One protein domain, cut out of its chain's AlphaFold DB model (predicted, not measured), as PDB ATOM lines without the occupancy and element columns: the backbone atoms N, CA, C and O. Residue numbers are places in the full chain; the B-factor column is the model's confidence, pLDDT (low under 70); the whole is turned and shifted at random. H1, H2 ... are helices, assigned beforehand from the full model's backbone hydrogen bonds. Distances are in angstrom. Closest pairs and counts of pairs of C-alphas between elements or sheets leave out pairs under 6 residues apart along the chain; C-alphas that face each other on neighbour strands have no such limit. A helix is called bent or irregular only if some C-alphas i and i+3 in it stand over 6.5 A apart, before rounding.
ATOM      1  N   ALA A  12       6.239  20.123 -22.737       43.62
ATOM      2  CA  ALA A  12       6.432  20.665 -21.390       43.62
ATOM      3  C   ALA A  12       7.014  22.082 -21.288       43.62
ATOM      4  O   ALA A  12       6.591  22.900 -20.474       43.62
ATOM      5  N   VAL A  13       8.051  22.365 -22.073       48.97
ATOM      6  CA  VAL A  13       9.009  23.428 -21.721       48.97
ATOM      7  C   VAL A  13       8.594  24.778 -22.266       48.97
ATOM      8  O   VAL A  13       8.740  25.802 -21.605       48.97
ATOM      9  N   ALA A  14       8.017  24.757 -23.458       51.97
ATOM     10  CA  ALA A  14       7.292  25.861 -24.047       51.97
ATOM     11  C   ALA A  14       6.366  26.576 -23.052       51.97
ATOM     12  O   ALA A  14       6.356  27.805 -22.969       51.97
ATOM     13  N   LEU A  15       5.629  25.784 -22.266       53.31
ATOM     14  CA  LEU A  15       4.673  26.258 -21.272       53.31
ATOM     15  C   LEU A  15       5.385  26.935 -20.090       53.31
ATOM     16  O   LEU A  15       4.980  28.007 -19.643       53.31
ATOM     17  N   ALA A  16       6.476  26.330 -19.613       51.06
ATOM     18  CA  ALA A  16       7.234  26.800 -18.459       51.06
ATOM     19  C   ALA A  16       8.079  28.053 -18.742       51.06
ATOM     20  O   ALA A  16       8.145  28.936 -17.890       51.06
ATOM     21  N   ALA A  17       8.680  28.172 -19.932       53.94
ATOM     22  CA  ALA A  17       9.501  29.330 -20.293       53.94
ATOM     23  C   ALA A  17       8.676  30.627 -20.313       53.94
ATOM     24  O   ALA A  17       9.101  31.645 -19.770       53.94
ATOM     25  N   PHE A  18       7.454  30.588 -20.854       57.53
ATOM     26  CA  PHE A  18       6.607  31.779 -20.908       57.53
ATOM     27  C   PHE A  18       5.958  32.117 -19.555       57.53
ATOM     28  O   PHE A  18       5.859  33.295 -19.194       57.53
ATOM     29  N   ILE A  19       5.580  31.106 -18.753       56.88
ATOM     30  CA  ILE A  19       5.185  31.334 -17.351       56.88
ATOM     31  C   ILE A  19       6.333  32.005 -16.592       56.88
ATOM     32  O   ILE A  19       6.095  33.008 -15.922       56.88
ATOM     33  N   ALA A  20       7.563  31.498 -16.729       52.81
ATOM     34  CA  ALA A  20       8.738  32.056 -16.069       52.81
ATOM     35  C   ALA A  20       8.966  33.524 -16.453       52.81
ATOM     36  O   ALA A  20       9.145  34.348 -15.558       52.81
ATOM     37  N   VAL A  21       8.864  33.881 -17.742       56.25
ATOM     38  CA  VAL A  21       8.985  35.277 -18.207       56.25
ATOM     39  C   VAL A  21       7.960  36.190 -17.534       56.25
ATOM     40  O   VAL A  21       8.321  37.230 -16.981       56.25
ATOM     41  N   LYS A  22       6.674  35.809 -17.541       59.44
ATOM     42  CA  LYS A  22       5.612  36.643 -16.955       59.44
ATOM     43  C   LYS A  22       5.706  36.740 -15.434       59.44
ATOM     44  O   LYS A  22       5.539  37.833 -14.899       59.44
ATOM     45  N   THR A  23       5.986  35.633 -14.747       57.78
ATOM     46  CA  THR A  23       6.127  35.614 -13.284       57.78
ATOM     47  C   THR A  23       7.325  36.447 -12.838       57.78
ATOM     48  O   THR A  23       7.166  37.297 -11.969       57.78
ATOM     49  N   LEU A  24       8.487  36.302 -13.487       53.19
ATOM     50  CA  LEU A  24       9.665  37.117 -13.173       53.19
ATOM     51  C   LEU A  24       9.417  38.607 -13.443       53.19
ATOM     52  O   LEU A  24       9.821  39.444 -12.643       53.19
ATOM     53  N   LYS A  25       8.699  38.961 -14.516       58.38
ATOM     54  CA  LYS A  25       8.347  40.360 -14.815       58.38
ATOM     55  C   LYS A  25       7.374  40.965 -13.791       58.38
ATOM     56  O   LYS A  25       7.486  42.152 -13.482       58.38
ATOM     57  N   GLN A  26       6.442  40.164 -13.261       56.84
ATOM     58  CA  GLN A  26       5.539  40.573 -12.175       56.84
ATOM     59  C   GLN A  26       6.269  40.721 -10.833       56.84
ATOM     60  O   GLN A  26       6.010  41.686 -10.121       56.84
ATOM     61  N   GLU A  27       7.184  39.807 -10.499       52.28
ATOM     62  CA  GLU A  27       7.957  39.836  -9.246       52.28
ATOM     63  C   GLU A  27       9.043  40.933  -9.250       52.28
ATOM     64  O   GLU A  27       9.307  41.543  -8.217       52.28
ATOM     65  N   ALA A  28       9.655  41.227 -10.404       52.72
ATOM     66  CA  ALA A  28      10.836  42.092 -10.515       52.72
ATOM     67  C   ALA A  28      10.555  43.559 -10.907       52.72
ATOM     68  O   ALA A  28      11.455  44.226 -11.418       52.72
ATOM     69  N   LEU A  29       9.344  44.088 -10.674       49.59
ATOM     70  CA  LEU A  29       9.003  45.500 -10.946       49.59
ATOM     71  C   LEU A  29       9.280  45.927 -12.409       49.59
ATOM     72  O   LEU A  29       9.957  46.915 -12.678       49.59
ATOM     73  N   SER A  30       8.695  45.215 -13.377       54.88
ATOM     74  CA  SER A  30       8.615  45.625 -14.796       54.88
ATOM     75  C   SER A  30       9.896  45.547 -15.645       54.88
ATOM     76  O   SER A  30       9.846  45.953 -16.809       54.88
ATOM     77  N   ARG A  31      11.020  45.006 -15.150       63.78
ATOM     78  CA  ARG A  31      12.180  44.720 -16.020       63.78
ATOM     79  C   ARG A  31      12.004  43.404 -16.779       63.78
ATOM     80  O   ARG A  31      11.411  42.457 -16.267       63.78
ATOM     81  N   GLU A  32      12.525  43.347 -18.003       61.91
ATOM     82  CA  GLU A  32      12.595  42.095 -18.760       61.91
ATOM     83  C   GLU A  32      13.534  41.114 -18.024       61.91
ATOM     84  O   GLU A  32      14.625  41.520 -17.602       61.91
ATOM     85  N   PRO A  33      13.123  39.850 -17.814       63.47
ATOM     86  CA  PRO A  33      13.969  38.850 -17.179       63.47
ATOM     87  C   PRO A  33      15.171  38.512 -18.064       63.47
ATOM     88  O   PRO A  33      15.074  38.450 -19.290       63.47
ATOM     89  N   THR A  34      16.319  38.279 -17.436       70.00
ATOM     90  CA  THR A  34      17.535  37.847 -18.135       70.00
ATOM     91  C   THR A  34      17.444  36.373 -18.538       70.00
ATOM     92  O   THR A  34      16.736  35.584 -17.907       70.00
ATOM     93  N   ALA A  35      18.222  35.968 -19.549       67.12
ATOM     94  CA  ALA A  35      18.352  34.560 -19.942       67.12
ATOM     95  C   ALA A  35      18.744  33.656 -18.761       67.12
ATOM     96  O   ALA A  35      18.172  32.585 -18.584       67.12
ATOM     97  N   ALA A  36      19.642  34.126 -17.889       72.69
ATOM     98  CA  ALA A  36      20.070  33.389 -16.703       72.69
ATOM     99  C   ALA A  36      18.930  33.162 -15.692       72.69
ATOM    100  O   ALA A  36      18.797  32.069 -15.145       72.69
ATOM    101  N   GLU A  37      18.083  34.168 -15.459       73.62
ATOM    102  CA  GLU A  37      16.941  34.054 -14.538       73.62
ATOM    103  C   GLU A  37      15.887  33.078 -15.064       73.62
ATOM    104  O   GLU A  37      15.360  32.264 -14.304       73.62
ATOM    105  N   MET A  38      15.614  33.115 -16.369       69.25
ATOM    106  CA  MET A  38      14.712  32.154 -17.003       69.25
ATOM    107  C   MET A  38      15.268  30.733 -16.956       69.25
ATOM    108  O   MET A  38      14.527  29.811 -16.623       69.25
ATOM    109  N   THR A  39      16.559  30.553 -17.250       71.25
ATOM    110  CA  THR A  39      17.227  29.248 -17.169       71.25
ATOM    111  C   THR A  39      17.143  28.692 -15.753       71.25
ATOM    112  O   THR A  39      16.689  27.567 -15.576       71.25
ATOM    113  N   LYS A  40      17.446  29.505 -14.732       79.25
ATOM    114  CA  LYS A  40      17.320  29.090 -13.329       79.25
ATOM    115  C   LYS A  40      15.892  28.663 -12.983       79.25
ATOM    116  O   LYS A  40      15.699  27.588 -12.428       79.25
ATOM    117  N   LYS A  41      14.886  29.475 -13.332       75.75
ATOM    118  CA  LYS A  41      13.475  29.147 -13.066       75.75
ATOM    119  C   LYS A  41      13.067  27.854 -13.775       75.75
ATOM    120  O   LYS A  41      12.317  27.058 -13.217       75.75
ATOM    121  N   LEU A  42      13.556  27.645 -14.995       75.25
ATOM    122  CA  LEU A  42      13.293  26.428 -15.747       75.25
ATOM    123  C   LEU A  42      13.919  25.203 -15.073       75.25
ATOM    124  O   LEU A  42      13.259  24.174 -14.961       75.25
ATOM    125  N   ASP A  43      15.161  25.313 -14.614       81.44
ATOM    126  CA  ASP A  43      15.857  24.228 -13.927       81.44
ATOM    127  C   ASP A  43      15.201  23.898 -12.580       81.44
ATOM    128  O   ASP A  43      15.024  22.722 -12.261       81.44
ATOM    129  N   ASP A  44      14.734  24.908 -11.840       84.25
ATOM    130  CA  ASP A  44      13.965  24.715 -10.607       84.25
ATOM    131  C   ASP A  44      12.663  23.935 -10.877       84.25
ATOM    132  O   ASP A  44      12.321  23.015 -10.127       84.25
ATOM    133  N   LEU A  45      11.956  24.256 -11.969       81.00
ATOM    134  CA  LEU A  45      10.738  23.546 -12.365       81.00
ATOM    135  C   LEU A  45      11.027  22.120 -12.864       81.00
ATOM    136  O   LEU A  45      10.268  21.208 -12.547       81.00
ATOM    137  N   LYS A  46      12.124  21.897 -13.595       81.38
ATOM    138  CA  LYS A  46      12.559  20.543 -13.980       81.38
ATOM    139  C   LYS A  46      12.869  19.703 -12.744       81.38
ATOM    140  O   LYS A  46      12.376  18.589 -12.622       81.38
ATOM    141  N   ALA A  47      13.616  20.259 -11.791       87.31
ATOM    142  CA  ALA A  47      13.928  19.579 -10.541       87.31
ATOM    143  C   ALA A  47      12.666  19.299  -9.708       87.31
ATOM    144  O   ALA A  47      12.584  18.271  -9.042       87.31
ATOM    145  N   GLN A  48      11.675  20.196  -9.730       86.75
ATOM    146  CA  GLN A  48      10.369  19.945  -9.119       86.75
ATOM    147  C   GLN A  48       9.646  18.781  -9.800       86.75
ATOM    148  O   GLN A  48       9.180  17.882  -9.106       86.75
ATOM    149  N   ALA A  49       9.598  18.768 -11.131       85.69
ATOM    150  CA  ALA A  49       8.948  17.707 -11.887       85.69
ATOM    151  C   ALA A  49       9.574  16.334 -11.617       85.69
ATOM    152  O   ALA A  49       8.850  15.374 -11.378       85.69
ATOM    153  N   GLU A  50      10.907  16.253 -11.575       88.06
ATOM    154  CA  GLU A  50      11.625  15.016 -11.244       88.06
ATOM    155  C   GLU A  50      11.317  14.521  -9.819       88.06
ATOM    156  O   GLU A  50      11.247  13.317  -9.588       88.06
ATOM    157  N   ARG A  51      11.095  15.432  -8.859       92.12
ATOM    158  CA  ARG A  51      10.703  15.062  -7.486       92.12
ATOM    159  C   ARG A  51       9.252  14.595  -7.383       92.12
ATOM    160  O   ARG A  51       8.971  13.697  -6.599       92.12
ATOM    161  N   GLU A  52       8.339  15.234  -8.108       90.56
ATOM    162  CA  GLU A  52       6.901  14.935  -8.051       90.56
ATOM    163  C   GLU A  52       6.517  13.718  -8.907       90.56
ATOM    164  O   GLU A  52       5.526  13.049  -8.615       90.56
ATOM    165  N   HIS A  53       7.322  13.395  -9.924       87.50
ATOM    166  CA  HIS A  53       7.082  12.299 -10.861       87.50
ATOM    167  C   HIS A  53       8.353  11.455 -11.106       87.50
ATOM    168  O   HIS A  53       8.849  11.410 -12.235       87.50
ATOM    169  N   PRO A  54       8.894  10.767 -10.080       90.00
ATOM    170  CA  PRO A  54      10.168  10.043 -10.185       90.00
ATOM    171  C   PRO A  54      10.133   8.843 -11.146       90.00
ATOM    172  O   PRO A  54      11.179   8.434 -11.645       90.00
ATOM    173  N   ASP A  55       8.946   8.297 -11.426       87.81
ATOM    174  CA  ASP A  55       8.757   7.117 -12.283       87.81
ATOM    175  C   ASP A  55       8.510   7.465 -13.766       87.81
ATOM    176  O   ASP A  55       8.259   6.579 -14.585       87.81
ATOM    177  N   MET A  56       8.547   8.752 -14.129       82.75
ATOM    178  CA  MET A  56       8.325   9.233 -15.497       82.75
ATOM    179  C   MET A  56       9.649   9.627 -16.165       82.75
ATOM    180  O   MET A  56      10.602  10.039 -15.502       82.75
ATOM    181  N   ALA A  57       9.707   9.558 -17.500       81.62
ATOM    182  CA  ALA A  57      10.803  10.178 -18.244       81.62
ATOM    183  C   ALA A  57      10.871  11.680 -17.916       81.62
ATOM    184  O   ALA A  57       9.844  12.313 -17.672       81.62
ATOM    185  N   LYS A  58      12.070  12.275 -17.917       82.19
ATOM    186  CA  LYS A  58      12.272  13.667 -17.468       82.19
ATOM    187  C   LYS A  58      11.407  14.664 -18.240       82.19
ATOM    188  O   LYS A  58      10.776  15.530 -17.633       82.19
ATOM    189  N   SER A  59      11.350  14.537 -19.565       75.38
ATOM    190  CA  SER A  59      10.482  15.357 -20.416       75.38
ATOM    191  C   SER A  59       8.991  15.189 -20.094       75.38
ATOM    192  O   SER A  59       8.260  16.183 -20.081       75.38
ATOM    193  N   ASP A  60       8.548  13.976 -19.760       76.88
ATOM    194  CA  ASP A  60       7.157  13.666 -19.416       76.88
ATOM    195  C   ASP A  60       6.762  14.161 -18.032       76.88
ATOM    196  O   ASP A  60       5.713  14.789 -17.884       76.88
ATOM    197  N   ALA A  61       7.611  13.928 -17.032       84.00
ATOM    198  CA  ALA A  61       7.460  14.484 -15.692       84.00
ATOM    199  C   ALA A  61       7.277  15.999 -15.784       84.00
ATOM    200  O   ALA A  61       6.363  16.592 -15.208       84.00
ATOM    201  N   PHE A  62       8.137  16.635 -16.579       81.31
ATOM    202  CA  PHE A  62       8.093  18.069 -16.762       81.31
ATOM    203  C   PHE A  62       6.842  18.528 -17.522       81.31
ATOM    204  O   PHE A  62       6.255  19.558 -17.185       81.31
ATOM    205  N   LYS A  63       6.380  17.743 -18.506       77.44
ATOM    206  CA  LYS A  63       5.138  17.997 -19.255       77.44
ATOM    207  C   LYS A  63       3.929  17.968 -18.346       77.44
ATOM    208  O   LYS A  63       3.083  18.858 -18.440       77.44
ATOM    209  N   GLN A  64       3.871  16.970 -17.473       82.00
ATOM    210  CA  GLN A  64       2.790  16.803 -16.519       82.00
ATOM    211  C   GLN A  64       2.734  17.992 -15.556       82.00
ATOM    212  O   GLN A  64       1.708  18.668 -15.491       82.00
ATOM    213  N   LEU A  65       3.863  18.346 -14.930       84.06
ATOM    214  CA  LEU A  65       3.931  19.499 -14.028       84.06
ATOM    215  C   LEU A  65       3.501  20.802 -14.721       84.06
ATOM    216  O   LEU A  65       2.693  21.562 -14.184       84.06
ATOM    217  N   ALA A  66       4.018  21.073 -15.922       79.88
ATOM    218  CA  ALA A  66       3.690  22.288 -16.664       79.88
ATOM    219  C   ALA A  66       2.206  22.336 -17.081       79.88
ATOM    220  O   ALA A  66       1.563  23.392 -17.025       79.88
ATOM    221  N   SER A  67       1.636  21.191 -17.460       82.62
ATOM    222  CA  SER A  67       0.205  21.035 -17.735       82.62
ATOM    223  C   SER A  67      -0.638  21.329 -16.487       82.62
ATOM    224  O   SER A  67      -1.576  22.125 -16.551       82.62
ATOM    225  N   ASP A  68      -0.269  20.781 -15.333       83.81
ATOM    226  CA  ASP A  68      -1.026  20.952 -14.091       83.81
ATOM    227  C   ASP A  68      -0.941  22.385 -13.556       83.81
ATOM    228  O   ASP A  68      -1.945  22.969 -13.138       83.81
ATOM    229  N   GLN A  69       0.243  22.997 -13.613       83.50
ATOM    230  CA  GLN A  69       0.423  24.397 -13.232       83.50
ATOM    231  C   GLN A  69      -0.348  25.340 -14.158       83.50
ATOM    232  O   GLN A  69      -0.988  26.280 -13.682       83.50
ATOM    233  N   SER A  70      -0.334  25.087 -15.470       82.75
ATOM    234  CA  SER A  70      -1.110  25.892 -16.417       82.75
ATOM    235  C   SER A  70      -2.614  25.732 -16.198       82.75
ATOM    236  O   SER A  70      -3.315  26.738 -16.166       82.75
ATOM    237  N   ALA A  71      -3.113  24.520 -15.939       86.12
ATOM    238  CA  ALA A  71      -4.521  24.294 -15.617       86.12
ATOM    239  C   ALA A  71      -4.951  25.049 -14.346       86.12
ATOM    240  O   ALA A  71      -5.952  25.769 -14.366       86.12
ATOM    241  N   LYS A  72      -4.158  24.959 -13.268       86.44
ATOM    242  CA  LYS A  72      -4.391  25.707 -12.020       86.44
ATOM    243  C   LYS A  72      -4.396  27.218 -12.250       86.44
ATOM    244  O   LYS A  72      -5.242  27.916 -11.700       86.44
ATOM    245  N   LYS A  73      -3.476  27.723 -13.078       83.88
ATOM    246  CA  LYS A  73      -3.390  29.147 -13.421       83.88
ATOM    247  C   LYS A  73      -4.601  29.623 -14.220       83.88
ATOM    248  O   LYS A  73      -5.142  30.672 -13.900       83.88
ATOM    249  N   LEU A  74      -5.043  28.870 -15.230       85.25
ATOM    250  CA  LEU A  74      -6.221  29.247 -16.017       85.25
ATOM    251  C   LEU A  74      -7.490  29.289 -15.154       85.25
ATOM    252  O   LEU A  74      -8.331  30.165 -15.345       85.25
ATOM    253  N   ALA A  75      -7.626  28.374 -14.189       90.00
ATOM    254  CA  ALA A  75      -8.816  28.276 -13.344       90.00
ATOM    255  C   ALA A  75      -9.095  29.537 -12.500       90.00
ATOM    256  O   ALA A  75     -10.240  29.766 -12.124       90.00
ATOM    257  N   SER A  76      -8.079  30.359 -12.214       88.50
ATOM    258  CA  SER A  76      -8.218  31.605 -11.447       88.50
ATOM    259  C   SER A  76      -8.284  32.873 -12.310       88.50
ATOM    260  O   SER A  76      -8.283  33.980 -11.774       88.50
ATOM    261  N   GLN A  77      -8.323  32.730 -13.635       89.06
ATOM    262  CA  GLN A  77      -8.220  33.830 -14.593       89.06
ATOM    263  C   GLN A  77      -9.555  34.152 -15.274       89.06
ATOM    264  O   GLN A  77     -10.398  33.278 -15.470       89.06
ATOM    265  N   THR A  78      -9.722  35.409 -15.694       91.44
ATOM    266  CA  THR A  78     -10.820  35.813 -16.591       91.44
ATOM    267  C   THR A  78     -10.624  35.229 -17.999       91.44
ATOM    268  O   THR A  78      -9.495  34.879 -18.350       91.44
ATOM    269  N   PRO A  79     -11.664  35.171 -18.853       91.94
ATOM    270  CA  PRO A  79     -11.522  34.677 -20.227       91.94
ATOM    271  C   PRO A  79     -10.404  35.366 -21.030       91.94
ATOM    272  O   PRO A  79      -9.587  34.685 -21.646       91.94
ATOM    273  N   ASP A  80     -10.277  36.696 -20.947       88.56
ATOM    274  CA  ASP A  80      -9.180  37.435 -21.595       88.56
ATOM    275  C   ASP A  80      -7.799  37.007 -21.073       88.56
ATOM    276  O   ASP A  80      -6.836  36.852 -21.829       88.56
ATOM    277  N   GLN A  81      -7.667  36.818 -19.759       88.44
ATOM    278  CA  GLN A  81      -6.409  36.393 -19.141       88.44
ATOM    279  C   GLN A  81      -6.057  34.946 -19.504       88.44
ATOM    280  O   GLN A  81      -4.878  34.639 -19.712       88.44
ATOM    281  N   GLN A  82      -7.067  34.080 -19.611       90.69
ATOM    282  CA  GLN A  82      -6.913  32.701 -20.059       90.69
ATOM    283  C   GLN A  82      -6.434  32.655 -21.510       90.69
ATOM    284  O   GLN A  82      -5.450  31.974 -21.793       90.69
ATOM    285  N   ALA A  83      -7.057  33.428 -22.405       90.75
ATOM    286  CA  ALA A  83      -6.668  33.513 -23.811       90.75
ATOM    287  C   ALA A  83      -5.231  34.024 -23.978       90.75
ATOM    288  O   ALA A  83      -4.435  33.421 -24.698       90.75
ATOM    289  N   ASN A  84      -4.856  35.076 -23.242       87.19
ATOM    290  CA  ASN A  84      -3.480  35.578 -23.220       87.19
ATOM    291  C   ASN A  84      -2.487  34.517 -22.723       87.19
ATOM    292  O   ASN A  84      -1.440  34.316 -23.331       87.19
ATOM    293  N   THR A  85      -2.812  33.814 -21.635       86.00
ATOM    294  CA  THR A  85      -1.955  32.747 -21.091       86.00
ATOM    295  C   THR A  85      -1.850  31.560 -22.053       86.00
ATOM    296  O   THR A  85      -0.781  30.970 -22.186       86.00
ATOM    297  N   ALA A  86      -2.927  31.214 -22.758       90.44
ATOM    298  CA  ALA A  86      -2.916  30.157 -23.758       90.44
ATOM    299  C   ALA A  86      -2.109  30.541 -25.007       90.44
ATOM    300  O   ALA A  86      -1.355  29.712 -25.512       90.44
ATOM    301  N   ALA A  87      -2.204  31.792 -25.468       90.25
ATOM    302  CA  ALA A  87      -1.422  32.303 -26.595       90.25
ATOM    303  C   ALA A  87       0.083  32.318 -26.282       90.25
ATOM    304  O   ALA A  87       0.882  31.823 -27.072       90.25
ATOM    305  N   ASP A  88       0.458  32.803 -25.097       84.38
ATOM    306  CA  ASP A  88       1.821  32.742 -24.555       84.38
ATOM    307  C   ASP A  88       2.421  31.333 -24.625       84.38
ATOM    308  O   ASP A  88       3.516  31.099 -25.144       84.38
ATOM    309  N   MET A  89       1.658  30.374 -24.113       84.88
ATOM    310  CA  MET A  89       2.034  28.971 -24.070       84.88
ATOM    311  C   MET A  89       2.125  28.348 -25.459       84.88
ATOM    312  O   MET A  89       3.059  27.595 -25.741       84.88
ATOM    313  N   PHE A  90       1.190  28.698 -26.343       90.88
ATOM    314  CA  PHE A  90       1.218  28.273 -27.732       90.88
ATOM    315  C   PHE A  90       2.466  28.791 -28.458       90.88
ATOM    316  O   PHE A  90       3.099  28.020 -29.170       90.88
ATOM    317  N   TRP A  91       2.872  30.047 -28.265       88.88
ATOM    318  CA  TRP A  91       4.054  30.591 -28.943       88.88
ATOM    319  C   TRP A  91       5.352  29.910 -28.517       88.88
ATOM    320  O   TRP A  91       6.174  29.578 -29.373       88.88
ATOM    321  N   GLY A  92       5.519  29.614 -27.224       84.56
ATOM    322  CA  GLY A  92       6.633  28.779 -26.766       84.56
ATOM    323  C   GLY A  92       6.625  27.399 -27.434       84.56
ATOM    324  O   GLY A  92       7.666  26.904 -27.868       84.56
ATOM    325  N   PHE A  93       5.439  26.800 -27.564       87.94
ATOM    326  CA  PHE A  93       5.229  25.462 -28.123       87.94
ATOM    327  C   PHE A  93       5.529  25.431 -29.619       87.94
ATOM    328  O   PHE A  93       6.228  24.541 -30.113       87.94
ATOM    329  N   TYR A  94       5.071  26.458 -30.322       91.44
ATOM    330  CA  TYR A  94       5.289  26.640 -31.739       91.44
ATOM    331  C   TYR A  94       6.770  26.889 -32.041       91.44
ATOM    332  O   TYR A  94       7.344  26.224 -32.904       91.44
ATOM    333  N   TYR A  95       7.438  27.777 -31.298       91.12
ATOM    334  CA  TYR A  95       8.855  28.077 -31.517       91.12
ATOM    335  C   TYR A  95       9.793  26.936 -31.134       91.12
ATOM    336  O   TYR A  95      10.789  26.720 -31.830       91.12
ATOM    337  N   MET A  96       9.469  26.155 -30.102       89.06
ATOM    338  CA  MET A  96      10.233  24.952 -29.781       89.06
ATOM    339  C   MET A  96      10.293  24.001 -30.983       89.06
ATOM    340  O   MET A  96      11.376  23.563 -31.370       89.06
ATOM    341  N   ASN A  97       9.144  23.730 -31.608       91.62
ATOM    342  CA  ASN A  97       9.039  22.729 -32.667       91.62
ATOM    343  C   ASN A  97       9.406  23.256 -34.062       91.62
ATOM    344  O   ASN A  97       9.916  22.489 -34.871       91.62
ATOM    345  N   THR A  98       9.226  24.550 -34.345       94.06
ATOM    346  CA  THR A  98       9.503  25.119 -35.682       94.06
ATOM    347  C   THR A  98      10.845  25.840 -35.798       94.06
ATOM    348  O   THR A  98      11.386  25.956 -36.901       94.06
ATOM    349  N   LYS A  99      11.411  26.331 -34.686       93.19
ATOM    350  CA  LYS A  99      12.661  27.114 -34.678       93.19
ATOM    351  C   LYS A  99      13.778  26.408 -33.919       93.19
ATOM    352  O   LYS A  99      14.829  26.142 -34.499       93.19
ATOM    353  N   ALA A 100      13.567  26.089 -32.642       91.56
ATOM    354  CA  ALA A 100      14.613  25.500 -31.804       91.56
ATOM    355  C   ALA A 100      15.002  24.092 -32.278       91.56
ATOM    356  O   ALA A 100      16.190  23.814 -32.446       91.56
ATOM    357  N   ARG A 101      14.013  23.242 -32.594       92.50
ATOM    358  CA  ARG A 101      14.242  21.897 -33.144       92.50
ATOM    359  C   ARG A 101      14.969  21.933 -34.486       92.50
ATOM    360  O   ARG A 101      15.969  21.244 -34.665       92.50
ATOM    361  N   THR A 102      14.535  22.816 -35.380       94.94
ATOM    362  CA  THR A 102      15.181  23.051 -36.677       94.94
ATOM    363  C   THR A 102      16.640  23.462 -36.509       94.94
ATOM    364  O   THR A 102      17.515  22.891 -37.150       94.94
ATOM    365  N   ARG A 103      16.937  24.398 -35.597       94.00
ATOM    366  CA  ARG A 103      18.316  24.819 -35.312       94.00
ATOM    367  C   ARG A 103      19.171  23.667 -34.777       94.00
ATOM    368  O   ARG A 103      20.302  23.505 -35.227       94.00
ATOM    369  N   TYR A 104      18.640  22.875 -33.844       92.94
ATOM    370  CA  TYR A 104      19.333  21.710 -33.284       92.94
ATOM    371  C   TYR A 104      19.691  20.675 -34.362       92.94
ATOM    372  O   TYR A 104      20.806  20.144 -34.365       92.94
ATOM    373  N   CYS A 105      18.765  20.409 -35.288       95.19
ATOM    374  CA  CYS A 105      18.959  19.447 -36.372       95.19
ATOM    375  C   CYS A 105      19.843  19.978 -37.505       95.19
ATOM    376  O   CYS A 105      20.688  19.240 -38.010       95.19
ATOM    377  N   ALA A 106      19.762  21.272 -37.819       96.19
ATOM    378  CA  ALA A 106      20.643  21.907 -38.796       96.19
ATOM    379  C   ALA A 106      22.121  21.824 -38.374       96.19
ATOM    380  O   ALA A 106      22.985  21.547 -39.202       96.19
ATOM    381  N   GLN A 107      22.421  21.966 -37.074       94.56
ATOM    382  CA  GLN A 107      23.775  21.768 -36.526       94.56
ATOM    383  C   GLN A 107      24.312  20.335 -36.698       94.56
ATOM    384  O   GLN A 107      25.506  20.107 -36.527       94.56
ATOM    385  N   ARG A 108      23.441  19.378 -37.033       94.00
ATOM    386  CA  ARG A 108      23.753  17.963 -37.290       94.00
ATOM    387  C   ARG A 108      23.596  17.588 -38.767       94.00
ATOM    388  O   ARG A 108      23.619  16.412 -39.099       94.00
ATOM    389  N   GLY A 109      23.434  18.575 -39.653       96.69
ATOM    390  CA  GLY A 109      23.321  18.357 -41.095       96.69
ATOM    391  C   GLY A 109      21.963  17.829 -41.567       96.69
ATOM    392  O   GLY A 109      21.868  17.380 -42.704       96.69
ATOM    393  N   VAL A 110      20.917  17.886 -40.733       96.81
ATOM    394  CA  VAL A 110      19.565  17.427 -41.090       96.81
ATOM    395  C   VAL A 110      18.629  18.621 -41.272       96.81
ATOM    396  O   VAL A 110      18.441  19.417 -40.351       96.81
ATOM    397  N   ASP A 111      18.012  18.728 -42.451       97.38
ATOM    398  CA  ASP A 111      16.935  19.684 -42.720       97.38
ATOM    399  C   ASP A 111      15.605  19.144 -42.183       97.38
ATOM    400  O   ASP A 111      15.122  18.105 -42.623       97.38
ATOM    401  N   LEU A 112      15.006  19.866 -41.238       96.56
ATOM    402  CA  LEU A 112      13.772  19.469 -40.561       96.56
ATOM    403  C   LEU A 112      12.497  19.994 -41.254       96.56
ATOM    404  O   LEU A 112      11.408  19.927 -40.683       96.56
ATOM    405  N   SER A 113      12.616  20.538 -42.469       98.00
ATOM    406  CA  SER A 113      11.496  21.106 -43.232       98.00
ATOM    407  C   SER A 113      10.278  20.176 -43.380       98.00
ATOM    408  O   SER A 113       9.163  20.678 -43.209       98.00
ATOM    409  N   PRO A 114      10.416  18.851 -43.623       97.56
ATOM    410  CA  PRO A 114       9.267  17.941 -43.676       97.56
ATOM    411  C   PRO A 114       8.432  17.953 -42.389       97.56
ATOM    412  O   PRO A 114       7.223  18.191 -42.434       97.56
ATOM    413  N   PHE A 115       9.079  17.784 -41.231       96.25
ATOM    414  CA  PHE A 115       8.402  17.856 -39.935       96.25
ATOM    415  C   PHE A 115       7.816  19.246 -39.662       96.25
ATOM    416  O   PHE A 115       6.663  19.350 -39.253       96.25
ATOM    417  N   VAL A 116       8.561  20.326 -39.925       97.75
ATOM    418  CA  VAL A 116       8.075  21.699 -39.692       97.75
ATOM    419  C   VAL A 116       6.832  22.006 -40.530       97.75
ATOM    420  O   VAL A 116       5.904  22.652 -40.035       97.75
ATOM    421  N   SER A 117       6.791  21.528 -41.776       98.25
ATOM    422  CA  SER A 117       5.632  21.663 -42.659       98.25
ATOM    423  C   SER A 117       4.415  20.921 -42.099       98.25
ATOM    424  O   SER A 117       3.345  21.521 -41.958       98.25
ATOM    425  N   ALA A 118       4.582  19.654 -41.704       97.00
ATOM    426  CA  ALA A 118       3.512  18.859 -41.096       97.00
ATOM    427  C   ALA A 118       2.994  19.503 -39.799       97.00
ATOM    428  O   ALA A 118       1.793  19.717 -39.639       97.00
ATOM    429  N   PHE A 119       3.905  19.911 -38.914       96.31
ATOM    430  CA  PHE A 119       3.574  20.550 -37.644       96.31
ATOM    431  C   PHE A 119       2.825  21.874 -37.832       96.31
ATOM    432  O   PHE A 119       1.837  22.132 -37.145       96.31
ATOM    433  N   THR A 120       3.270  22.712 -38.774       97.50
ATOM    434  CA  THR A 120       2.623  23.999 -39.068       97.50
ATOM    435  C   THR A 120       1.227  23.807 -39.651       97.50
ATOM    436  O   THR A 120       0.314  24.547 -39.288       97.50
ATOM    437  N   LYS A 121       1.044  22.807 -40.521       98.06
ATOM    438  CA  LYS A 121      -0.268  22.451 -41.073       98.06
ATOM    439  C   LYS A 121      -1.228  22.015 -39.964       98.06
ATOM    440  O   LYS A 121      -2.317  22.581 -39.862       98.06
ATOM    441  N   GLU A 122      -0.795  21.080 -39.120       96.75
ATOM    442  CA  GLU A 122      -1.582  20.531 -38.007       96.75
ATOM    443  C   GLU A 122      -2.021  21.614 -37.007       96.75
ATOM    444  O   GLU A 122      -3.158  21.634 -36.544       96.75
ATOM    445  N   HIS A 123      -1.150  22.584 -36.722       95.88
ATOM    446  CA  HIS A 123      -1.393  23.606 -35.697       95.88
ATOM    447  C   HIS A 123      -1.844  24.965 -36.253       95.88
ATOM    448  O   HIS A 123      -1.821  25.967 -35.534       95.88
ATOM    449  N   SER A 124      -2.257  25.019 -37.521       97.38
ATOM    450  CA  SER A 124      -2.575  26.265 -38.235       97.38
ATOM    451  C   SER A 124      -3.719  27.074 -37.604       97.38
ATOM    452  O   SER A 124      -3.626  28.299 -37.497       97.38
ATOM    453  N   GLU A 125      -4.772  26.412 -37.119       96.56
ATOM    454  CA  GLU A 125      -5.890  27.084 -36.441       96.56
ATOM    455  C   GLU A 125      -5.446  27.737 -35.122       96.56
ATOM    456  O   GLU A 125      -5.732  28.910 -34.869       96.56
ATOM    457  N   LEU A 126      -4.685  27.001 -34.304       95.25
ATOM    458  CA  LEU A 126      -4.146  27.513 -33.043       95.25
ATOM    459  C   LEU A 126      -3.175  28.667 -33.284       95.25
ATOM    460  O   LEU A 126      -3.215  29.661 -32.560       95.25
ATOM    461  N   PHE A 127      -2.366  28.578 -34.341       95.50
ATOM    462  CA  PHE A 127      -1.493  29.663 -34.766       95.50
ATOM    463  C   PHE A 127      -2.279  30.933 -35.092       95.50
ATOM    464  O   PHE A 127      -1.938  32.011 -34.599       95.50
ATOM    465  N   SER A 128      -3.354  30.811 -35.873       95.88
ATOM    466  CA  SER A 128      -4.219  31.939 -36.226       95.88
ATOM    467  C   SER A 128      -4.827  32.597 -34.981       95.88
ATOM    468  O   SER A 128      -4.725  33.812 -34.798       95.88
ATOM    469  N   LYS A 129      -5.372  31.793 -34.058       95.81
ATOM    470  CA  LYS A 129      -5.974  32.290 -32.811       95.81
ATOM    471  C   LYS A 129      -4.955  32.956 -31.880       95.81
ATOM    472  O   LYS A 129      -5.201  34.068 -31.416       95.81
ATOM    473  N   ALA A 130      -3.793  32.342 -31.650       93.12
ATOM    474  CA  ALA A 130      -2.729  32.945 -30.839       93.12
ATOM    475  C   ALA A 130      -2.196  34.247 -31.451       93.12
ATOM    476  O   ALA A 130      -1.946  35.213 -30.727       93.12
ATOM    477  N   SER A 131      -2.073  34.298 -32.779       92.62
ATOM    478  CA  SER A 131      -1.666  35.509 -33.496       92.62
ATOM    479  C   SER A 131      -2.676  36.641 -33.307       92.62
ATOM    480  O   SER A 131      -2.279  37.774 -33.046       92.62
ATOM    481  N   ALA A 132      -3.978  36.343 -33.366       93.12
ATOM    482  CA  ALA A 132      -5.030  37.334 -33.146       93.12
ATOM    483  C   ALA A 132      -5.008  37.911 -31.718       93.12
ATOM    484  O   ALA A 132      -5.115  39.128 -31.554       93.12
ATOM    485  N   VAL A 133      -4.811  37.069 -30.695       90.75
ATOM    486  CA  VAL A 133      -4.669  37.514 -29.292       90.75
ATOM    487  C   VAL A 133      -3.510  38.502 -29.155       90.75
ATOM    488  O   VAL A 133      -3.660  39.581 -28.581       90.75
ATOM    489  N   TYR A 134      -2.357  38.174 -29.734       87.38
ATOM    490  CA  TYR A 134      -1.168  39.019 -29.651       87.38
ATOM    491  C   TYR A 134      -1.277  40.308 -30.461       87.38
ATOM    492  O   TYR A 134      -0.834  41.357 -29.990       87.38
ATOM    493  N   ALA A 135      -1.908  40.255 -31.636       88.31
ATOM    494  CA  ALA A 135      -2.172  41.435 -32.449       88.31
ATOM    495  C   ALA A 135      -3.030  42.457 -31.685       88.31
ATOM    496  O   ALA A 135      -2.695  43.640 -31.669       88.31
ATOM    497  N   ARG A 136      -4.079  42.003 -30.980       86.50
ATOM    498  CA  ARG A 136      -4.912  42.867 -30.120       86.50
ATOM    499  C   ARG A 136      -4.121  43.495 -28.974       86.50
ATOM    500  O   ARG A 136      -4.368  44.642 -28.618       86.50
ATOM    501  N   ALA A 137      -3.164  42.759 -28.414       79.69
ATOM    502  CA  ALA A 137      -2.311  43.229 -27.327       79.69
ATOM    503  C   ALA A 137      -1.097  44.063 -27.798       79.69
ATOM    504  O   ALA A 137      -0.331  44.541 -26.961       79.69
ATOM    505  N   GLY A 138      -0.886  44.225 -29.112       81.75
ATOM    506  CA  GLY A 138       0.285  44.915 -29.667       81.75
ATOM    507  C   GLY A 138       1.616  44.199 -29.401       81.75
ATOM    508  O   GLY A 138       2.668  44.839 -29.364       81.75
ATOM    509  N   ILE A 139       1.588  42.882 -29.177       79.25
ATOM    510  CA  ILE A 139       2.768  42.077 -28.841       79.25
ATOM    511  C   ILE A 139       3.418  41.551 -30.125       79.25
ATOM    512  O   ILE A 139       2.775  40.888 -30.933       79.25
ATOM    513  N   ASN A 140       4.724  41.789 -30.280       79.25
ATOM    514  CA  ASN A 140       5.538  41.201 -31.346       79.25
ATOM    515  C   ASN A 140       6.346  40.011 -30.805       79.25
ATOM    516  O   ASN A 140       7.261  40.195 -30.000       79.25
ATOM    517  N   THR A 141       6.027  38.801 -31.262       75.56
ATOM    518  CA  THR A 141       6.649  37.545 -30.809       75.56
ATOM    519  C   THR A 141       8.113  37.410 -31.181       75.56
ATOM    520  O   THR A 141       8.903  36.908 -30.380       75.56
ATOM    521  N   GLU A 142       8.507  37.925 -32.343       79.56
ATOM    522  CA  GLU A 142       9.883  37.838 -32.837       79.56
ATOM    523  C   GLU A 142      10.865  38.585 -31.926       79.56
ATOM    524  O   GLU A 142      12.032  38.210 -31.820       79.56
ATOM    525  N   LYS A 143      10.392  39.596 -31.182       76.56
ATOM    526  CA  LYS A 143      11.213  40.317 -30.200       76.56
ATOM    527  C   LYS A 143      11.679  39.416 -29.050       76.56
ATOM    528  O   LYS A 143      12.763  39.624 -28.513       76.56
ATOM    529  N   TYR A 144      10.869  38.429 -28.671       70.81
ATOM    530  CA  TYR A 144      11.158  37.520 -27.560       70.81
ATOM    531  C   TYR A 144      11.919  36.271 -28.005       70.81
ATOM    532  O   TYR A 144      12.520  35.589 -27.175       70.81
ATOM    533  N   LEU A 145      11.935  35.979 -29.308       76.31
ATOM    534  CA  LEU A 145      12.531  34.762 -29.842       76.31
ATOM    535  C   LEU A 145      14.015  34.597 -29.460       76.31
ATOM    536  O   LEU A 145      14.344  33.530 -28.950       76.31
ATOM    537  N   PRO A 146      14.916  35.595 -29.598       78.31
ATOM    538  CA  PRO A 146      16.330  35.410 -29.244       78.31
ATOM    539  C   PRO A 146      16.540  34.986 -27.788       78.31
ATOM    540  O   PRO A 146      17.360  34.118 -27.506       78.31
ATOM    541  N   VAL A 147      15.750  35.573 -26.887       71.31
ATOM    542  CA  VAL A 147      15.772  35.319 -25.445       71.31
ATOM    543  C   VAL A 147      15.271  33.900 -25.147       71.31
ATOM    544  O   VAL A 147      15.871  33.184 -24.353       71.31
ATOM    545  N   LEU A 148      14.231  33.447 -25.852       73.88
ATOM    546  CA  LEU A 148      13.688  32.094 -25.712       73.88
ATOM    547  C   LEU A 148      14.587  31.012 -26.332       73.88
ATOM    548  O   LEU A 148      14.614  29.888 -25.838       73.88
ATOM    549  N   MET A 149      15.319  31.313 -27.408       79.56
ATOM    550  CA  MET A 149      16.027  30.297 -28.197       79.56
ATOM    551  C   MET A 149      17.119  29.552 -27.423       79.56
ATOM    552  O   MET A 149      17.296  28.359 -27.659       79.56
ATOM    553  N   GLU A 150      17.839  30.211 -26.513       75.12
ATOM    554  CA  GLU A 150      18.849  29.542 -25.677       75.12
ATOM    555  C   GLU A 150      18.192  28.523 -24.738       75.12
ATOM    556  O   GLU A 150      18.566  27.349 -24.698       75.12
ATOM    557  N   THR A 151      17.126  28.944 -24.061       73.56
ATOM    558  CA  THR A 151      16.342  28.096 -23.161       73.56
ATOM    559  C   THR A 151      15.667  26.933 -23.900       73.56
ATOM    560  O   THR A 151      15.648  25.800 -23.413       73.56
ATOM    561  N   LEU A 152      15.126  27.189 -25.095       80.69
ATOM    562  CA  LEU A 152      14.493  26.163 -25.922       80.69
ATOM    563  C   LEU A 152      15.514  25.158 -26.477       80.69
ATOM    564  O   LEU A 152      15.181  23.983 -26.605       80.69
ATOM    565  N   ALA A 153      16.750  25.574 -26.767       80.62
ATOM    566  CA  ALA A 153      17.781  24.685 -27.306       80.62
ATOM    567  C   ALA A 153      18.158  23.556 -26.330       80.62
ATOM    568  O   ALA A 153      18.116  22.386 -26.710       80.62
ATOM    569  N   ASN A 154      18.447  23.885 -25.064       77.94
ATOM    570  CA  ASN A 154      18.807  22.888 -24.038       77.94
ATOM    571  C   ASN A 154      17.692  21.862 -23.818       77.94
ATOM    572  O   ASN A 154      17.915  20.678 -23.574       77.94
ATOM    573  N   THR A 155      16.462  22.337 -23.919       77.12
ATOM    574  CA  THR A 155      15.273  21.508 -23.834       77.12
ATOM    575  C   THR A 155      15.132  20.566 -25.012       77.12
ATOM    576  O   THR A 155      14.838  19.394 -24.809       77.12
ATOM    577  N   VAL A 156      15.299  21.076 -26.234       87.12
ATOM    578  CA  VAL A 156      15.212  20.253 -27.439       87.12
ATOM    579  C   VAL A 156      16.239  19.134 -27.359       87.12
ATOM    580  O   VAL A 156      15.918  18.004 -27.694       87.12
ATOM    581  N   GLU A 157      17.446  19.406 -26.862       87.69
ATOM    582  CA  GLU A 157      18.443  18.355 -26.675       87.69
ATOM    583  C   GLU A 157      17.971  17.252 -25.717       87.69
ATOM    584  O   GLU A 157      18.104  16.072 -26.047       87.69
ATOM    585  N   GLN A 158      17.423  17.611 -24.551       82.94
ATOM    586  CA  GLN A 158      16.889  16.626 -23.607       82.94
ATOM    587  C   GLN A 158      15.712  15.850 -24.210       82.94
ATOM    588  O   GLN A 158      15.663  14.630 -24.103       82.94
ATOM    589  N   ASP A 159      14.805  16.543 -24.893       84.19
ATOM    590  CA  ASP A 159      13.659  15.934 -25.561       84.19
ATOM    591  C   ASP A 159      14.092  14.935 -26.646       84.19
ATOM    592  O   ASP A 159      13.574  13.827 -26.704       84.19
ATOM    593  N   MET A 160      15.110  15.263 -27.449       87.38
ATOM    594  CA  MET A 160      15.675  14.329 -28.431       87.38
ATOM    595  C   MET A 160      16.287  13.088 -27.769       87.38
ATOM    596  O   MET A 160      16.121  11.980 -28.282       87.38
ATOM    597  N   LYS A 161      16.972  13.240 -26.627       87.56
ATOM    598  CA  LYS A 161      17.497  12.103 -25.845       87.56
ATOM    599  C   LYS A 161      16.375  11.201 -25.341       87.56
ATOM    600  O   LYS A 161      16.466   9.984 -25.491       87.56
ATOM    601  N   ASP A 162      15.312  11.783 -24.799       81.88
ATOM    602  CA  ASP A 162      14.184  11.022 -24.261       81.88
ATOM    603  C   ASP A 162      13.418  10.295 -25.383       81.88
ATOM    604  O   ASP A 162      13.153   9.097 -25.271       81.88
ATOM    605  N   VAL A 163      13.167  10.970 -26.513       80.44
ATOM    606  CA  VAL A 163      12.529  10.386 -27.709       80.44
ATOM    607  C   VAL A 163      13.296   9.184 -28.228       80.44
ATOM    608  O   VAL A 163      12.718   8.122 -28.450       80.44
ATOM    609  N   THR A 164      14.601   9.348 -28.432       82.94
ATOM    610  CA  THR A 164      15.445   8.286 -28.989       82.94
ATOM    611  C   THR A 164      15.610   7.118 -28.025       82.94
ATOM    612  O   THR A 164      15.574   5.968 -28.459       82.94
ATOM    613  N   THR A 165      15.655   7.387 -26.717       82.94
ATOM    614  CA  THR A 165      15.639   6.347 -25.678       82.94
ATOM    615  C   THR A 165      14.338   5.542 -25.715       82.94
ATOM    616  O   THR A 165      14.384   4.313 -25.752       82.94
ATOM    617  N   GLY A 166      13.180   6.212 -25.762       76.69
ATOM    618  CA  GLY A 166      11.872   5.551 -25.844       76.69
ATOM    619  C   GLY A 166      11.670   4.770 -27.147       76.69
ATOM    620  O   GLY A 166      11.132   3.666 -27.131       76.69
ATOM    621  N   ALA A 167      12.158   5.310 -28.265       78.19
ATOM    622  CA  ALA A 167      12.110   4.668 -29.578       78.19
ATOM    623  C   ALA A 167      13.201   3.599 -29.791       78.19
ATOM    624  O   ALA A 167      13.189   2.926 -30.819       78.19
ATOM    625  N   GLN A 168      14.130   3.433 -28.842       86.25
ATOM    626  CA  GLN A 168      15.285   2.530 -28.941       86.25
ATOM    627  C   GLN A 168      16.140   2.768 -30.198       86.25
ATOM    628  O   GLN A 168      16.658   1.826 -30.801       86.25
ATOM    629  N   VAL A 169      16.308   4.035 -30.581       85.31
ATOM    630  CA  VAL A 169      17.181   4.446 -31.689       85.31
ATOM    631  C   VAL A 169      18.376   5.251 -31.168       85.31
ATOM    632  O   VAL A 169      18.285   5.875 -30.112       85.31
ATOM    633  N   PRO A 170      19.512   5.268 -31.880       90.94
ATOM    634  CA  PRO A 170      20.635   6.141 -31.548       90.94
ATOM    635  C   PRO A 170      20.278   7.640 -31.587       90.94
ATOM    636  O   PRO A 170      19.484   8.084 -32.418       90.94
ATOM    637  N   LEU A 171      20.899   8.447 -30.716       88.00
ATOM    638  CA  LEU A 171      20.639   9.895 -30.622       88.00
ATOM    639  C   LEU A 171      20.968  10.660 -31.917       88.00
ATOM    640  O   LEU A 171      20.310  11.646 -32.239       88.00
ATOM    641  N   ASP A 172      21.976  10.226 -32.670       91.25
ATOM    642  CA  ASP A 172      22.329  10.822 -33.964       91.25
ATOM    643  C   ASP A 172      21.246  10.603 -35.037       91.25
ATOM    644  O   ASP A 172      21.176  11.370 -35.994       91.25
ATOM    645  N   GLN A 173      20.334   9.647 -34.830       91.88
ATOM    646  CA  GLN A 173      19.157   9.424 -35.673       91.88
ATOM    647  C   GLN A 173      17.921  10.215 -35.227       91.88
ATOM    648  O   GLN A 173      16.903  10.178 -35.920       91.88
ATOM    649  N   ALA A 174      17.986  10.966 -34.118       89.94
ATOM    650  CA  ALA A 174      16.837  11.700 -33.583       89.94
ATOM    651  C   ALA A 174      16.184  12.600 -34.640       89.94
ATOM    652  O   ALA A 174      14.978  12.555 -34.837       89.94
ATOM    653  N   CYS A 175      16.978  13.395 -35.357       94.00
ATOM    654  CA  CYS A 175      16.452  14.332 -36.348       94.00
ATOM    655  C   CYS A 175      15.837  13.635 -37.568       94.00
ATOM    656  O   CYS A 175      14.807  14.088 -38.064       94.00
ATOM    657  N   SER A 176      16.425  12.528 -38.028       93.38
ATOM    658  CA  SER A 176      15.865  11.741 -39.134       93.38
ATOM    659  C   SER A 176      14.536  11.105 -38.738       93.38
ATOM    660  O   SER A 176      13.575  11.210 -39.493       93.38
ATOM    661  N   LEU A 177      14.434  10.583 -37.508       90.94
ATOM    662  CA  LEU A 177      13.199  10.007 -36.973       90.94
ATOM    663  C   LEU A 177      12.014  10.979 -37.099       90.94
ATOM    664  O   LEU A 177      10.921  10.560 -37.481       90.94
ATOM    665  N   PHE A 178      12.236  12.271 -36.823       91.56
ATOM    666  CA  PHE A 178      11.219  13.318 -36.966       91.56
ATOM    667  C   PHE A 178      10.722  13.487 -38.397       91.56
ATOM    668  O   PHE A 178       9.522  13.638 -38.597       91.56
ATOM    669  N   ASN A 179      11.617  13.470 -39.383       94.38
ATOM    670  CA  ASN A 179      11.222  13.594 -40.783       94.38
ATOM    671  C   ASN A 179      10.535  12.326 -41.292       94.38
ATOM    672  O   ASN A 179       9.500  12.422 -41.948       94.38
ATOM    673  N   ASP A 180      11.067  11.157 -40.936       92.88
ATOM    674  CA  ASP A 180      10.529   9.856 -41.343       92.88
ATOM    675  C   ASP A 180       9.104   9.630 -40.808       92.88
ATOM    676  O   ASP A 180       8.328   8.876 -41.390       92.88
ATOM    677  N   ASN A 181       8.742  10.315 -39.715       91.50
ATOM    678  CA  ASN A 181       7.436  10.232 -39.060       91.50
ATOM    679  C   ASN A 181       6.776  11.613 -38.900       91.50
ATOM    680  O   ASN A 181       6.066  11.852 -37.924       91.50
ATOM    681  N   ALA A 182       7.019  12.533 -39.840       92.12
ATOM    682  CA  ALA A 182       6.632  13.942 -39.731       92.12
ATOM    683  C   ALA A 182       5.156  14.162 -39.365       92.12
ATOM    684  O   ALA A 182       4.862  14.910 -38.434       92.12
ATOM    685  N   GLU A 183       4.235  13.499 -40.071       92.56
ATOM    686  CA  GLU A 183       2.792  13.617 -39.820       92.56
ATOM    687  C   GLU A 183       2.408  13.022 -38.462       92.56
ATOM    688  O   GLU A 183       1.764  13.694 -37.661       92.56
ATOM    689  N   GLY A 184       2.891  11.816 -38.147       87.69
ATOM    690  CA  GLY A 184       2.607  11.165 -36.866       87.69
ATOM    691  C   GLY A 184       3.111  11.972 -35.667       87.69
ATOM    692  O   GLY A 184       2.419  12.084 -34.656       87.69
ATOM    693  N   PHE A 185       4.286  12.601 -35.778       89.25
ATOM    694  CA  PHE A 185       4.764  13.510 -34.740       89.25
ATOM    695  C   PHE A 185       3.970  14.808 -34.682       89.25
ATOM    696  O   PHE A 185       3.693  15.276 -33.581       89.25
ATOM    697  N   ALA A 186       3.590  15.393 -35.817       90.00
ATOM    698  CA  ALA A 186       2.744  16.580 -35.824       90.00
ATOM    699  C   ALA A 186       1.415  16.317 -35.097       90.00
ATOM    700  O   ALA A 186       1.050  17.086 -34.216       90.00
ATOM    701  N   GLU A 187       0.754  15.197 -35.387       88.38
ATOM    702  CA  GLU A 187      -0.504  14.797 -34.743       88.38
ATOM    703  C   GLU A 187      -0.336  14.490 -33.251       88.38
ATOM    704  O   GLU A 187      -1.212  14.805 -32.446       88.38
ATOM    705  N   TYR A 188       0.782  13.884 -32.854       84.62
ATOM    706  CA  TYR A 188       1.017  13.497 -31.463       84.62
ATOM    707  C   TYR A 188       1.441  14.673 -30.567       84.62
ATOM    708  O   TYR A 188       1.064  14.752 -29.391       84.62
ATOM    709  N   ILE A 189       2.238  15.601 -31.100       86.62
ATOM    710  CA  ILE A 189       2.762  16.755 -30.366       86.62
ATOM    711  C   ILE A 189       1.673  17.827 -30.303       86.62
ATOM    712  O   ILE A 189       1.627  18.706 -31.147       86.62
ATOM    713  N   GLN A 190       0.813  17.766 -29.288       87.56
ATOM    714  CA  GLN A 190      -0.350  18.647 -29.129       87.56
ATOM    715  C   GLN A 190      -0.224  19.607 -27.940       87.56
ATOM    716  O   GLN A 190       0.288  19.257 -26.875       87.56
ATOM    717  N   LEU A 191      -0.789  20.809 -28.073       87.00
ATOM    718  CA  LEU A 191      -0.995  21.711 -26.936       87.00
ATOM    719  C   LEU A 191      -1.954  21.059 -25.908       87.00
ATOM    720  O   LEU A 191      -2.945  20.450 -26.322       87.00
ATOM    721  N   PRO A 192      -1.733  21.199 -24.584       87.50
ATOM    722  CA  PRO A 192      -2.621  20.604 -23.590       87.50
ATOM    723  C   PRO A 192      -4.098  21.008 -23.773       87.50
ATOM    724  O   PRO A 192      -4.379  22.172 -24.087       87.50
ATOM    725  N   PRO A 193      -5.069  20.099 -23.541       90.19
ATOM    726  CA  PRO A 193      -6.471  20.335 -23.895       90.19
ATOM    727  C   PRO A 193      -7.112  21.575 -23.257       90.19
ATOM    728  O   PRO A 193      -7.954  22.225 -23.874       90.19
ATOM    729  N   HIS A 194      -6.753  21.933 -22.021       88.50
ATOM    730  CA  HIS A 194      -7.255  23.150 -21.368       88.50
ATOM    731  C   HIS A 194      -6.744  24.426 -22.036       88.50
ATOM    732  O   HIS A 194      -7.514  25.370 -22.177       88.50
ATOM    733  N   LEU A 195      -5.499  24.435 -22.511       90.44
ATOM    734  CA  LEU A 195      -4.927  25.567 -23.241       90.44
ATOM    735  C   LEU A 195      -5.509  25.676 -24.645       90.44
ATOM    736  O   LEU A 195      -5.885  26.768 -25.063       90.44
ATOM    737  N   LYS A 196      -5.663  24.539 -25.338       92.75
ATOM    738  CA  LYS A 196      -6.358  24.483 -26.629       92.75
ATOM    739  C   LYS A 196      -7.764  25.071 -26.511       92.75
ATOM    740  O   LYS A 196      -8.124  25.938 -27.299       92.75
ATOM    741  N   ARG A 197      -8.532  24.672 -25.490       93.56
ATOM    742  CA  ARG A 197      -9.871  25.230 -25.235       93.56
ATOM    743  C   ARG A 197      -9.836  26.730 -24.966       93.56
ATOM    744  O   ARG A 197     -10.550  27.448 -25.649       93.56
ATOM    745  N   ALA A 198      -8.987  27.190 -24.046       92.62
ATOM    746  CA  ALA A 198      -8.875  28.609 -23.700       92.62
ATOM    747  C   ALA A 198      -8.524  29.501 -24.902       92.62
ATOM    748  O   ALA A 198      -8.956  30.648 -24.963       92.62
ATOM    749  N   LEU A 199      -7.758  28.976 -25.863       92.06
ATOM    750  CA  LEU A 199      -7.397  29.702 -27.075       92.06
ATOM    751  C   LEU A 199      -8.508  29.684 -28.136       92.06
ATOM    752  O   LEU A 199      -8.779  30.703 -28.767       92.06
ATOM    753  N   LEU A 200      -9.149  28.530 -28.349       93.75
ATOM    754  CA  LEU A 200     -10.171  28.365 -29.388       93.75
ATOM    755  C   LEU A 200     -11.517  28.999 -29.013       93.75
ATOM    756  O   LEU A 200     -12.228  29.458 -29.903       93.75
ATOM    757  N   SER A 201     -11.857  29.057 -27.721       88.94
ATOM    758  CA  SER A 201     -13.110  29.651 -27.235       88.94
ATOM    759  C   SER A 201     -13.077  31.178 -27.134       88.94
ATOM    760  O   SER A 201     -14.059  31.771 -26.702       88.94
ATOM    761  N   TYR A 202     -11.944  31.808 -27.450       85.19
ATOM    762  CA  TYR A 202     -11.798  33.255 -27.391       85.19
ATOM    763  C   TYR A 202     -12.249  33.902 -28.709       85.19
ATOM    764  O   TYR A 202     -11.786  33.512 -29.795       85.19
TER     765      TYR A 202
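What this domain is: This is residues 12 to 202 of the 203 residues of an uncharacterized protein of Alphaproteobacteria bacterium (UniProt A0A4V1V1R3). One long helix, H4, runs through the middle of a compact helical body; H1 and H7 pack on one side of it, with H2 and H3 over them, and H5 and H6 pack on the other side. H10 crosses H4 near its first residues, while H8 bridges H7 and H5 near its last ones and H9 packs on H5. The printed part has 191 residues with ten named helices, H1 to H10 in order, and no named strand, and its class is all helix, mostly with crossed packing. It is compact, with a radius of gyration of the C-alphas of 16.1 A and spans of 44 by 35 by 28 A.

How they stand to each other: Start at H4, residues 79 to 106, the hub, which touches six helices. With residues 88 to 96 alone it touches H1, residues 12 to 27, at a steep tilt of 55 degrees; the closest C-alphas, of Ala 14 and Gly 92, are 4.0 A apart. H7, residues 145 to 167, touches H4 at a tilt of 69.6 degrees, only just steep, closest at the C-alphas of Ala 153 and Ala 100, 5.6 A. H3, residues 58 to 75, forms a hairpin with H4, but they only just touch, with 3 pairs of C-alphas within 8 A, the closest Leu 74 and Gln 82 at 5.4 A. H2, residues 35 to 52, is apart from H4 and about perpendicular to H3 at 80 degrees; they touch, closest at the C-alphas of Ala 49 and Phe 62, 5.0 A. Look next at H5, residues 113 to 122, a hairpin with H4 at a shallow tilt of 17 degrees, opposite ways, closest at the C-alphas of Thr 98 and Val 116, 5.5 A. H6, residues 124 to 136, touches H4 at 59 degrees, a steep tilt, with the C-alphas of Ala 87 and Ala 130 closest at 4.5 A. H10, residues 193 to 200, touches H4 about perpendicular, at 73 degrees, closest at the C-alphas of Ala 86 and Leu 195, 5.0 A. H8, residues 171 to 180, touches H7 about perpendicular, at 86 degrees, closest at the C-alphas of Thr 164 and Leu 171, 5.7 A. H9, residues 182 to 188, touches H5, closest at the C-alphas of Phe 115 and Ala 182, 4.3 A. Every O i to N i+4 pair is within hydrogen-bond range in H2, H3, H5, H6, H9 and H10, against 10 of 12 in H1, 21 of 24 in H4, 16 of 19 in H7 and 3 of 6 in H8.

Where its parts are: Find C-alpha 79 at (-11.522, 34.677, -20.227); from there H4 runs 39.3 A to C-alpha 106 at (20.643, 21.907, -38.796). H7 spans 30.1 A, has a kink of 38 degrees near residue 152 and is only just irregular, with C-alphas 147 and 150 6.55 A apart; H8 is irregular too, with C-alphas 172 and 175 7.2 A apart. H3 spans 26.0 A, H2 25.6 A and H1 22.7 A. H10 ends at C-alpha 200, (-10.171, 28.365, -29.388).

The domain as a whole: The C-alphas farthest apart, of Leu 29 and Gln 168, are 47.0 A apart. The printed part has no cut and no long link. Mean pLDDT of the printed part is 83.3; look for values under 70 at residues 12 to 33, 35 and 38.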